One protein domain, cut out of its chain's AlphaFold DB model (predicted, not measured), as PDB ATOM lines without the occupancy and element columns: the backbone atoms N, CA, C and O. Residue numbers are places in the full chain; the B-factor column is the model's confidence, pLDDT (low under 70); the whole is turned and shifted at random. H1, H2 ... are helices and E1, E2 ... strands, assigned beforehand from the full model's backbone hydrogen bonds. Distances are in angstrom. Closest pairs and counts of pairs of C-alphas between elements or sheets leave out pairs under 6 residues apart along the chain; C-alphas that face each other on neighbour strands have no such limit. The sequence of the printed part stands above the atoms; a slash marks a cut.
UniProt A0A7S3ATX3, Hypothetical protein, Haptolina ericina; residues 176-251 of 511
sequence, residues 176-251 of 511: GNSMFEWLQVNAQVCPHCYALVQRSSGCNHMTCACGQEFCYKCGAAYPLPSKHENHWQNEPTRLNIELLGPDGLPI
ATOM      1  N   GLY A 176     232.858 168.126 320.346       58.00
ATOM      2  CA  GLY A 176     232.251 168.477 321.630       58.00
ATOM      3  C   GLY A 176     231.162 167.500 322.087       58.00
ATOM      4  O   GLY A 176     230.454 167.803 323.047       58.00
ATOM      5  N   ASN A 177     231.007 166.343 321.430       62.69
ATOM      6  CA  ASN A 177     230.005 165.350 321.806       62.69
ATOM      7  C   ASN A 177     230.457 164.440 322.955       62.69
ATOM      8  O   ASN A 177     231.606 164.005 323.047       62.69
ATOM      9  N   SER A 178     229.475 164.023 323.758       75.25
ATOM     10  CA  SER A 178     229.624 163.072 324.871       75.25
ATOM     11  C   SER A 178     230.186 161.702 324.466       75.25
ATOM     12  O   SER A 178     230.691 160.969 325.315       75.25
ATOM     13  N   MET A 179     230.119 161.341 323.179       80.06
ATOM     14  CA  MET A 179     230.628 160.065 322.672       80.06
ATOM     15  C   MET A 179     232.157 159.983 322.752       80.06
ATOM     16  O   MET A 179     232.680 158.948 323.156       80.06
ATOM     17  N   PHE A 180     232.879 161.054 322.410       79.81
ATOM     18  CA  PHE A 180     234.345 161.051 322.426       79.81
ATOM     19  C   PHE A 180     234.889 160.870 323.850       79.81
ATOM     20  O   PHE A 180     235.702 159.979 324.095       79.81
ATOM     21  N   GLU A 181     234.373 161.648 324.805       80.62
ATOM     22  CA  GLU A 181     234.731 161.537 326.226       80.62
ATOM     23  C   GLU A 181     234.399 160.152 326.792       80.62
ATOM     24  O   GLU A 181     235.178 159.569 327.546       80.62
ATOM     25  N   TRP A 182     233.260 159.580 326.389       85.81
ATOM     26  CA  TRP A 182     232.876 158.241 326.818       85.81
ATOM     27  C   TRP A 182     233.830 157.170 326.275       85.81
ATOM     28  O   TRP A 182     234.257 156.290 327.030       85.81
ATOM     29  N   LEU A 183     234.199 157.248 324.991       84.44
ATOM     30  CA  LEU A 183     235.122 156.305 324.351       84.44
ATOM     31  C   LEU A 183     236.503 156.319 325.005       84.44
ATOM     32  O   LEU A 183     237.110 155.259 325.145       84.44
ATOM     33  N   GLN A 184     236.969 157.484 325.462       78.69
ATOM     34  CA  GLN A 184     238.272 157.622 326.109       78.69
ATOM     35  C   GLN A 184     238.438 156.768 327.364       78.69
ATOM     36  O   GLN A 184     239.569 156.417 327.682       78.69
ATOM     37  N   VAL A 185     237.356 156.435 328.072       83.19
ATOM     38  CA  VAL A 185     237.430 155.677 329.334       83.19
ATOM     39  C   VAL A 185     236.731 154.318 329.288       83.19
ATOM     40  O   VAL A 185     236.947 153.487 330.170       83.19
ATOM     41  N   ASN A 186     235.917 154.061 328.258       85.88
ATOM     42  CA  ASN A 186     235.118 152.836 328.144       85.88
ATOM     43  C   ASN A 186     235.455 151.968 326.929       85.88
ATOM     44  O   ASN A 186     234.846 150.910 326.780       85.88
ATOM     45  N   ALA A 187     236.392 152.370 326.069       89.00
ATOM     46  CA  ALA A 187     236.755 151.604 324.883       89.00
ATOM     47  C   ALA A 187     238.271 151.577 324.644       89.00
ATOM     48  O   ALA A 187     239.008 152.454 325.086       89.00
ATOM     49  N   GLN A 188     238.715 150.576 323.889       89.19
ATOM     50  CA  GLN A 188     240.067 150.481 323.352       89.19
ATOM     51  C   GLN A 188     240.022 150.101 321.870       89.19
ATOM     52  O   GLN A 188     239.134 149.379 321.418       89.19
ATOM     53  N   VAL A 189     240.995 150.587 321.102       87.44
ATOM     54  CA  VAL A 189     241.130 150.293 319.671       87.44
ATOM     55  C   VAL A 189     241.851 148.961 319.472       87.44
ATOM     56  O   VAL A 189     242.918 148.739 320.048       87.44
ATOM     57  N   CYS A 190     241.291 148.092 318.632       88.62
ATOM     58  CA  CYS A 190     241.977 146.895 318.156       88.62
ATOM     59  C   CYS A 190     243.179 147.288 317.274       88.62
ATOM     60  O   CYS A 190     242.976 147.973 316.271       88.62
ATOM     61  N   PRO A 191     244.405 146.809 317.557       85.69
ATOM     62  CA  PRO A 191     245.606 147.198 316.809       85.69
ATOM     63  C   PRO A 191     245.678 146.615 315.389       85.69
ATOM     64  O   PRO A 191     246.554 146.994 314.622       85.69
ATOM     65  N   HIS A 192     244.787 145.682 315.039       85.62
ATOM     66  CA  HIS A 192     244.757 145.054 313.717       85.62
ATOM     67  C   HIS A 192     243.691 145.664 312.806       85.62
ATOM     68  O   HIS A 192     243.985 146.089 311.695       85.62
ATOM     69  N   CYS A 193     242.431 145.669 313.254       86.88
ATOM     70  CA  CYS A 193     241.300 146.100 312.431       86.88
ATOM     71  C   CYS A 193     240.765 147.484 312.798       86.88
ATOM     72  O   CYS A 193     239.800 147.928 312.186       86.88
ATOM     73  N   TYR A 194     241.329 148.147 313.812       86.69
ATOM     74  CA  TYR A 194     240.927 149.481 314.273       86.69
ATOM     75  C   TYR A 194     239.484 149.594 314.785       86.69
ATOM     76  O   TYR A 194     238.960 150.693 314.958       86.69
ATOM     77  N   ALA A 195     238.831 148.462 315.059       88.56
ATOM     78  CA  ALA A 195     237.529 148.446 315.710       88.56
ATOM     79  C   ALA A 195     237.631 148.993 317.140       88.56
ATOM     80  O   ALA A 195     238.562 148.649 317.871       88.56
ATOM     81  N   LEU A 196     236.639 149.782 317.554       88.69
ATOM     82  CA  LEU A 196     236.443 150.127 318.961       88.69
ATOM     83  C   LEU A 196     235.864 148.918 319.690       88.69
ATOM     84  O   LEU A 196     234.798 148.412 319.338       88.69
ATOM     85  N   VAL A 197     236.582 148.459 320.703       89.50
ATOM     86  CA  VAL A 197     236.211 147.330 321.545       89.50
ATOM     87  C   VAL A 197     235.893 147.867 322.930       89.50
ATOM     88  O   VAL A 197     236.688 148.603 323.503       89.50
ATOM     89  N   GLN A 198     234.738 147.488 323.470       89.06
ATOM     90  CA  GLN A 198     234.376 147.734 324.863       89.06
ATOM     91  C   GLN A 198     234.585 146.452 325.670       89.06
ATOM     92  O   GLN A 198     234.185 145.365 325.245       89.06
ATOM     93  N   ARG A 199     235.155 146.581 326.866       85.31
ATOM     94  CA  ARG A 199     235.223 145.501 327.853       85.31
ATOM     95  C   ARG A 199     233.994 145.551 328.756       85.31
ATOM     96  O   ARG A 199     233.765 146.547 329.432       85.31
ATOM     97  N   SER A 200     233.214 144.472 328.785       76.69
ATOM     98  CA  SER A 200     232.063 144.339 329.691       76.69
ATOM     99  C   SER A 200     232.459 143.827 331.081       76.69
ATOM    100  O   SER A 200     231.885 144.248 332.080       76.69
ATOM    101  N   SER A 201     233.433 142.917 331.156       72.06
ATOM    102  CA  SER A 201     234.015 142.358 332.387       72.06
ATOM    103  C   SER A 201     235.298 141.577 332.047       72.06
ATOM    104  O   SER A 201     235.616 141.406 330.870       72.06
ATOM    105  N   GLY A 202     236.041 141.093 333.048       72.88
ATOM    106  CA  GLY A 202     237.167 140.167 332.842       72.88
ATOM    107  C   GLY A 202     238.556 140.816 332.772       72.88
ATOM    108  O   GLY A 202     238.765 141.910 333.288       72.88
ATOM    109  N   CYS A 203     239.520 140.108 332.180       76.50
ATOM    110  CA  CYS A 203     240.937 140.492 332.099       76.50
ATOM    111  C   CYS A 203     241.204 141.557 331.013       76.50
ATOM    112  O   CYS A 203     240.377 141.785 330.132       76.50
ATOM    113  N   ASN A 204     242.380 142.189 331.057       83.56
ATOM    114  CA  ASN A 204     242.861 143.083 330.002       83.56
ATOM    115  C   ASN A 204     243.365 142.335 328.753       83.56
ATOM    116  O   ASN A 204     243.557 142.969 327.728       83.56
ATOM    117  N   HIS A 205     243.572 141.016 328.775       85.94
ATOM    118  CA  HIS A 205     243.815 140.244 327.546       85.94
ATOM    119  C   HIS A 205     242.485 140.018 326.826       85.94
ATOM    120  O   HIS A 205     241.635 139.270 327.304       85.94
ATOM    121  N   MET A 206     242.285 140.716 325.708       85.31
ATOM    122  CA  MET A 206     241.052 140.667 324.929       85.31
ATOM    123  C   MET A 206     241.299 140.139 323.525       85.31
ATOM    124  O   MET A 206     242.345 140.388 322.933       85.31
ATOM    125  N   THR A 207     240.283 139.485 322.969       87.62
ATOM    126  CA  THR A 207     240.248 139.050 321.573       87.62
ATOM    127  C   THR A 207     239.202 139.874 320.831       87.62
ATOM    128  O   THR A 207     238.037 139.931 321.223       87.62
ATOM    129  N   CYS A 208     239.621 140.576 319.781       90.38
ATOM    130  CA  CYS A 208     238.713 141.307 318.905       90.38
ATOM    131  C   CYS A 208     237.900 140.325 318.048       90.38
ATOM    132  O   CYS A 208     238.386 139.250 317.708       90.38
ATOM    133  N   ALA A 209     236.723 140.745 317.576       89.62
ATOM    134  CA  ALA A 209     235.924 139.986 316.612       89.62
ATOM    135  C   ALA A 209     236.686 139.645 315.313       89.62
ATOM    136  O   ALA A 209     236.341 138.687 314.628       89.62
ATOM    137  N   CYS A 210     237.747 140.387 314.970       88.69
ATOM    138  CA  CYS A 210     238.634 140.052 313.850       88.69
ATOM    139  C   CYS A 210     239.673 138.962 314.177       88.69
ATOM    140  O   CYS A 210     240.511 138.658 313.334       88.69
ATOM    141  N   GLY A 211     239.685 138.403 315.390       87.88
ATOM    142  CA  GLY A 211     240.663 137.406 315.832       87.88
ATOM    143  C   GLY A 211     241.946 137.957 316.454       87.88
ATOM    144  O   GLY A 211     242.738 137.164 316.952       87.88
ATOM    145  N   GLN A 212     242.177 139.274 316.447       88.00
ATOM    146  CA  GLN A 212     243.383 139.852 317.045       88.00
ATOM    147  C   GLN A 212     243.293 139.849 318.570       88.00
ATOM    148  O   GLN A 212     242.367 140.429 319.136       88.00
ATOM    149  N   GLU A 213     244.296 139.277 319.224       88.69
ATOM    150  CA  GLU A 213     244.478 139.394 320.667       88.69
ATOM    151  C   GLU A 213     245.279 140.655 321.001       88.69
ATOM    152  O   GLU A 213     246.320 140.924 320.395       88.69
ATOM    153  N   PHE A 214     244.807 141.452 321.952       86.25
ATOM    154  CA  PHE A 214     245.469 142.687 322.365       86.25
ATOM    155  C   PHE A 214     245.204 142.994 323.841       86.25
ATOM    156  O   PHE A 214     244.295 142.447 324.468       86.25
ATOM    157  N   CYS A 215     246.036 143.852 324.422       86.31
ATOM    158  CA  CYS A 215     245.853 144.333 325.777       86.31
ATOM    159  C   CYS A 215     244.877 145.511 325.781       86.31
ATOM    160  O   CYS A 215     245.138 146.548 325.181       86.31
ATOM    161  N   TYR A 216     243.767 145.380 326.495       87.00
ATOM    162  CA  TYR A 216     242.745 146.408 326.629       87.00
ATOM    163  C   TYR A 216     243.270 147.683 327.293       87.00
ATOM    164  O   TYR A 216     242.824 148.764 326.942       87.00
ATOM    165  N   LYS A 217     244.243 147.580 328.211       84.31
ATOM    166  CA  LYS A 217     244.777 148.747 328.931       84.31
ATOM    167  C   LYS A 217     245.633 149.655 328.043       84.31
ATOM    168  O   LYS A 217     245.545 150.868 328.174       84.31
ATOM    169  N   CYS A 218     246.472 149.081 327.183       82.06
ATOM    170  CA  CYS A 218     247.445 149.844 326.389       82.06
ATOM    171  C   CYS A 218     247.233 149.752 324.871       82.06
ATOM    172  O   CYS A 218     247.914 150.440 324.119       82.06
ATOM    173  N   GLY A 219     246.350 148.878 324.393       83.06
ATOM    174  CA  GLY A 219     246.118 148.631 322.969       83.06
ATOM    175  C   GLY A 219     247.182 147.786 322.256       83.06
ATOM    176  O   GLY A 219     247.035 147.537 321.063       83.06
ATOM    177  N   ALA A 220     248.235 147.324 322.940       83.06
ATOM    178  CA  ALA A 220     249.301 146.540 322.314       83.06
ATOM    179  C   ALA A 220     248.810 145.155 321.866       83.06
ATOM    180  O   ALA A 220     248.099 144.468 322.603       83.06
ATOM    181  N   ALA A 221     249.214 144.733 320.668       82.06
ATOM    182  CA  ALA A 221     248.944 143.394 320.154       82.06
ATOM    183  C   ALA A 221     249.702 142.328 320.962       82.06
ATOM    184  O   ALA A 221     250.841 142.549 321.370       82.06
ATOM    185  N   TYR A 222     249.080 141.164 321.163       79.62
ATOM    186  CA  TYR A 222     249.784 139.977 321.643       79.62
ATOM    187  C   TYR A 222     250.502 139.260 320.482       79.62
ATOM    188  O   TYR A 222     249.966 139.232 319.368       79.62
ATOM    189  N   PRO A 223     251.681 138.647 320.728       77.00
ATOM    190  CA  PRO A 223     252.413 138.627 322.001       77.00
ATOM    191  C   PRO A 223     252.974 140.009 322.373       77.00
ATOM    192  O   PRO A 223     253.429 140.752 321.507       77.00
ATOM    193  N   LEU A 224     252.922 140.355 323.666       68.94
ATOM    194  CA  LEU A 224     253.358 141.670 324.141       68.94
ATOM    195  C   LEU A 224     254.874 141.866 323.939       68.94
ATOM    196  O   LEU A 224     255.634 140.901 324.039       68.94
ATOM    197  N   PRO A 225     255.339 143.107 323.704       64.94
ATOM    198  CA  PRO A 225     256.764 143.416 323.620       64.94
ATOM    199  C   PRO A 225     257.530 143.023 324.891       64.94
ATOM    200  O   PRO A 225     257.025 143.162 326.000       64.94
ATOM    201  N   SER A 226     258.798 142.634 324.753       57.31
ATOM    202  CA  SER A 226     259.637 142.098 325.842       57.31
ATOM    203  C   SER A 226     259.880 143.046 327.030       57.31
ATOM    204  O   SER A 226     260.415 142.620 328.047       57.31
ATOM    205  N   LYS A 227     259.532 144.332 326.902       58.34
ATOM    206  CA  LYS A 227     259.648 145.365 327.951       58.34
ATOM    207  C   LYS A 227     258.289 145.935 328.375       58.34
ATOM    208  O   LYS A 227     258.224 147.017 328.945       58.34
ATOM    209  N   HIS A 228     257.204 145.255 328.026       60.84
ATOM    210  CA  HIS A 228     255.854 145.714 328.297       60.84
ATOM    211  C   HIS A 228     255.458 145.424 329.751       60.84
ATOM    212  O   HIS A 228     255.554 144.287 330.208       60.84
ATOM    213  N   GLU A 229     254.982 146.439 330.472       65.06
ATOM    214  CA  GLU A 229     254.540 146.294 331.861       65.06
ATOM    215  C   GLU A 229     253.300 145.396 331.989       65.06
ATOM    216  O   GLU A 229     252.400 145.394 331.147       65.06
ATOM    217  N   ASN A 230     253.207 144.636 333.079       63.12
ATOM    218  CA  ASN A 230     252.079 143.737 333.299       63.12
ATOM    219  C   ASN A 230     250.822 144.529 333.681       63.12
ATOM    220  O   ASN A 230     250.636 144.967 334.814       63.12
ATOM    221  N   HIS A 231     249.913 144.688 332.728       68.75
ATOM    222  CA  HIS A 231     248.650 145.398 332.906       68.75
ATOM    223  C   HIS A 231     247.550 144.500 333.499       68.75
ATOM    224  O   HIS A 231     246.485 144.361 332.912       68.75
ATOM    225  N   TRP A 232     247.785 143.871 334.656       58.88
ATOM    226  CA  TRP A 232     246.816 142.946 335.278       58.88
ATOM    227  C   TRP A 232     245.750 143.643 336.145       58.88
ATOM    228  O   TRP A 232     244.656 143.118 336.338       58.88
ATOM    229  N   GLN A 233     246.046 144.832 336.673       57.28
ATOM    230  CA  GLN A 233     245.145 145.544 337.586       57.28
ATOM    231  C   GLN A 233     243.977 146.222 336.843       57.28
ATOM    232  O   GLN A 233     244.146 146.759 335.745       57.28
ATOM    233  N   ASN A 234     242.793 146.221 337.474       55.72
ATOM    234  CA  ASN A 234     241.576 146.915 337.028       55.72
ATOM    235  C   ASN A 234     241.677 148.433 337.270       55.72
ATOM    236  O   ASN A 234     240.898 149.022 338.014       55.72
ATOM    237  N   GLU A 235     242.662 149.068 336.649       56.91
ATOM    238  CA  GLU A 235     242.751 150.525 336.592       56.91
ATOM    239  C   GLU A 235     241.922 151.066 335.418       56.91
ATOM    240  O   GLU A 235     241.720 150.348 334.427       56.91
ATOM    241  N   PRO A 236     241.423 152.315 335.499       59.38
ATOM    242  CA  PRO A 236     240.676 152.923 334.409       59.38
ATOM    243  C   PRO A 236     241.510 152.904 333.125       59.38
ATOM    244  O   PRO A 236     242.637 153.399 333.076       59.38
ATOM    245  N   THR A 237     240.951 152.286 332.089       65.69
ATOM    246  CA  THR A 237     241.551 152.262 330.757       65.69
ATOM    247  C   THR A 237     241.454 153.660 330.170       65.69
ATOM    248  O   THR A 237     240.405 154.291 330.264       65.69
ATOM    249  N   ARG A 238     242.544 154.143 329.576       71.00
ATOM    250  CA  ARG A 238     242.489 155.295 328.681       71.00
ATOM    251  C   ARG A 238     242.693 154.793 327.273       71.00
ATOM    252  O   ARG A 238     243.668 154.088 327.029       71.00
ATOM    253  N   LEU A 239     241.778 155.155 326.379       75.81
ATOM    254  CA  LEU A 239     241.884 154.822 324.970       75.81
ATOM    255  C   LEU A 239     243.252 155.291 324.479       75.81
ATOM    256  O   LEU A 239     243.544 156.488 324.501       75.81
ATOM    257  N   ASN A 240     244.105 154.342 324.093       68.69
ATOM    258  CA  ASN A 240     245.444 154.677 323.627       68.69
ATOM    259  C   ASN A 240     245.364 155.279 322.216       68.69
ATOM    260  O   ASN A 240     245.449 154.564 321.216       68.69
ATOM    261  N   ILE A 241     245.155 156.598 322.158       60.97
ATOM    262  CA  ILE A 241     245.127 157.375 320.916       60.97
ATOM    263  C   ILE A 241     246.535 157.462 320.318       60.97
ATOM    264  O   ILE A 241     246.633 157.606 319.115       60.97
ATOM    265  N   GLU A 242     247.616 157.284 321.090       50.34
ATOM    266  CA  GLU A 242     249.003 157.361 320.590       50.34
ATOM    267  C   GLU A 242     249.389 156.202 319.650       50.34
ATOM    268  O   GLU A 242     250.426 156.252 319.000       50.34
ATOM    269  N   LEU A 243     248.541 155.176 319.496       51.59
ATOM    270  CA  LEU A 243     248.627 154.227 318.371       51.59
ATOM    271  C   LEU A 243     248.225 154.871 317.022       51.59
ATOM    272  O   LEU A 243     248.429 154.276 315.961       51.59
ATOM    273  N   LEU A 244     247.683 156.088 317.063       53.34
ATOM    274  CA  LEU A 244     247.353 156.981 315.961       53.34
ATOM    275  C   LEU A 244     248.260 158.221 316.091       53.34
ATOM    276  O   LEU A 244     248.250 158.923 317.095       53.34
ATOM    277  N   GLY A 245     249.085 158.478 315.084       44.34
ATOM    278  CA  GLY A 245     249.942 159.651 314.997       44.34
ATOM    279  C   GLY A 245     249.156 160.972 315.000       44.34
ATOM    280  O   GLY A 245     247.926 160.969 314.900       44.34
ATOM    281  N   PRO A 246     249.861 162.114 315.072       39.22
ATOM    282  CA  PRO A 246     249.276 163.450 315.257       39.22
ATOM    283  C   PRO A 246     248.262 163.871 314.177       39.22
ATOM    284  O   PRO A 246     247.421 164.726 314.435       39.22
ATOM    285  N   ASP A 247     248.281 163.224 313.009       45.28
ATOM    286  CA  ASP A 247     247.342 163.452 311.901       45.28
ATOM    287  C   ASP A 247     246.101 162.524 311.937       45.28
ATOM    288  O   ASP A 247     245.317 162.479 310.987       45.28
ATOM    289  N   GLY A 248     245.923 161.720 312.996       42.97
ATOM    290  CA  GLY A 248     244.865 160.702 313.083       42.97
ATOM    291  C   GLY A 248     245.120 159.462 312.207       42.97
ATOM    292  O   GLY A 248     244.178 158.778 311.780       42.97
ATOM    293  N   LEU A 249     246.392 159.184 311.900       41.84
ATOM    294  CA  LEU A 249     246.852 158.057 311.079       41.84
ATOM    295  C   LEU A 249     247.585 157.019 311.942       41.84
ATOM    296  O   LEU A 249     248.438 157.416 312.722       41.84
ATOM    297  N   PRO A 250     247.312 155.710 311.823       42.69
ATOM    298  CA  PRO A 250     247.991 154.694 312.630       42.69
ATOM    299  C   PRO A 250     249.516 154.711 312.432       42.69
ATOM    300  O   PRO A 250     249.993 154.740 311.299       42.69
ATOM    301  N   ILE A 251     250.280 154.691 313.535       48.41
ATOM    302  CA  ILE A 251     251.763 154.731 313.526       48.41
ATOM    303  C   ILE A 251     252.361 153.438 312.939       48.41
ATOM    304  O   ILE A 251     253.489 153.426 312.449       48.41
TER     305      ILE A 251
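AT A GLANCE: This is residues 176 to 251 of the 511 residues of the protein "Hypothetical protein" of Haptolina ericina (UniProt A0A7S3ATX3). There is little regular structure: long loops make most of the body, with one short helix, H1, at one end and a small two-strand hairpin, E1 and E2, toward the other. The printed part has 76 residues, with one named helix and two named strands in the order H1, E1, E2, the sheet E1 - E2 antiparallel. The class is mixed, with only 15 residues in named elements; the whole is compact, radius of gyration of the C-alphas 12.2 A, spanning 36 by 27 by 24 A.

IN THESE COORDINATES: H1, residues 178 to 186, begins at C-alpha 178 (229.624, 163.072, 324.871) and is 12.1 A long. E1 is residues 205 to 207; E2, residues 213 to 215, ends at C-alpha 215 (245.853, 144.333, 325.777).

HOW THE PARTS SIT: In the hairpin, N 206 and O 214 are within hydrogen-bond range, 2.9 A. Residues 188 to 189 pair antiparallel with 196 to 197. H1 and E2 are apart. In H1, 4 of 5 O i to N i+4 pairs are within range.

THE WHOLE: The printed part has no cut. The link H1 to E1 is long. Residues 176 to 177, 224 to 237 and 240 to 251 have pLDDT under 70.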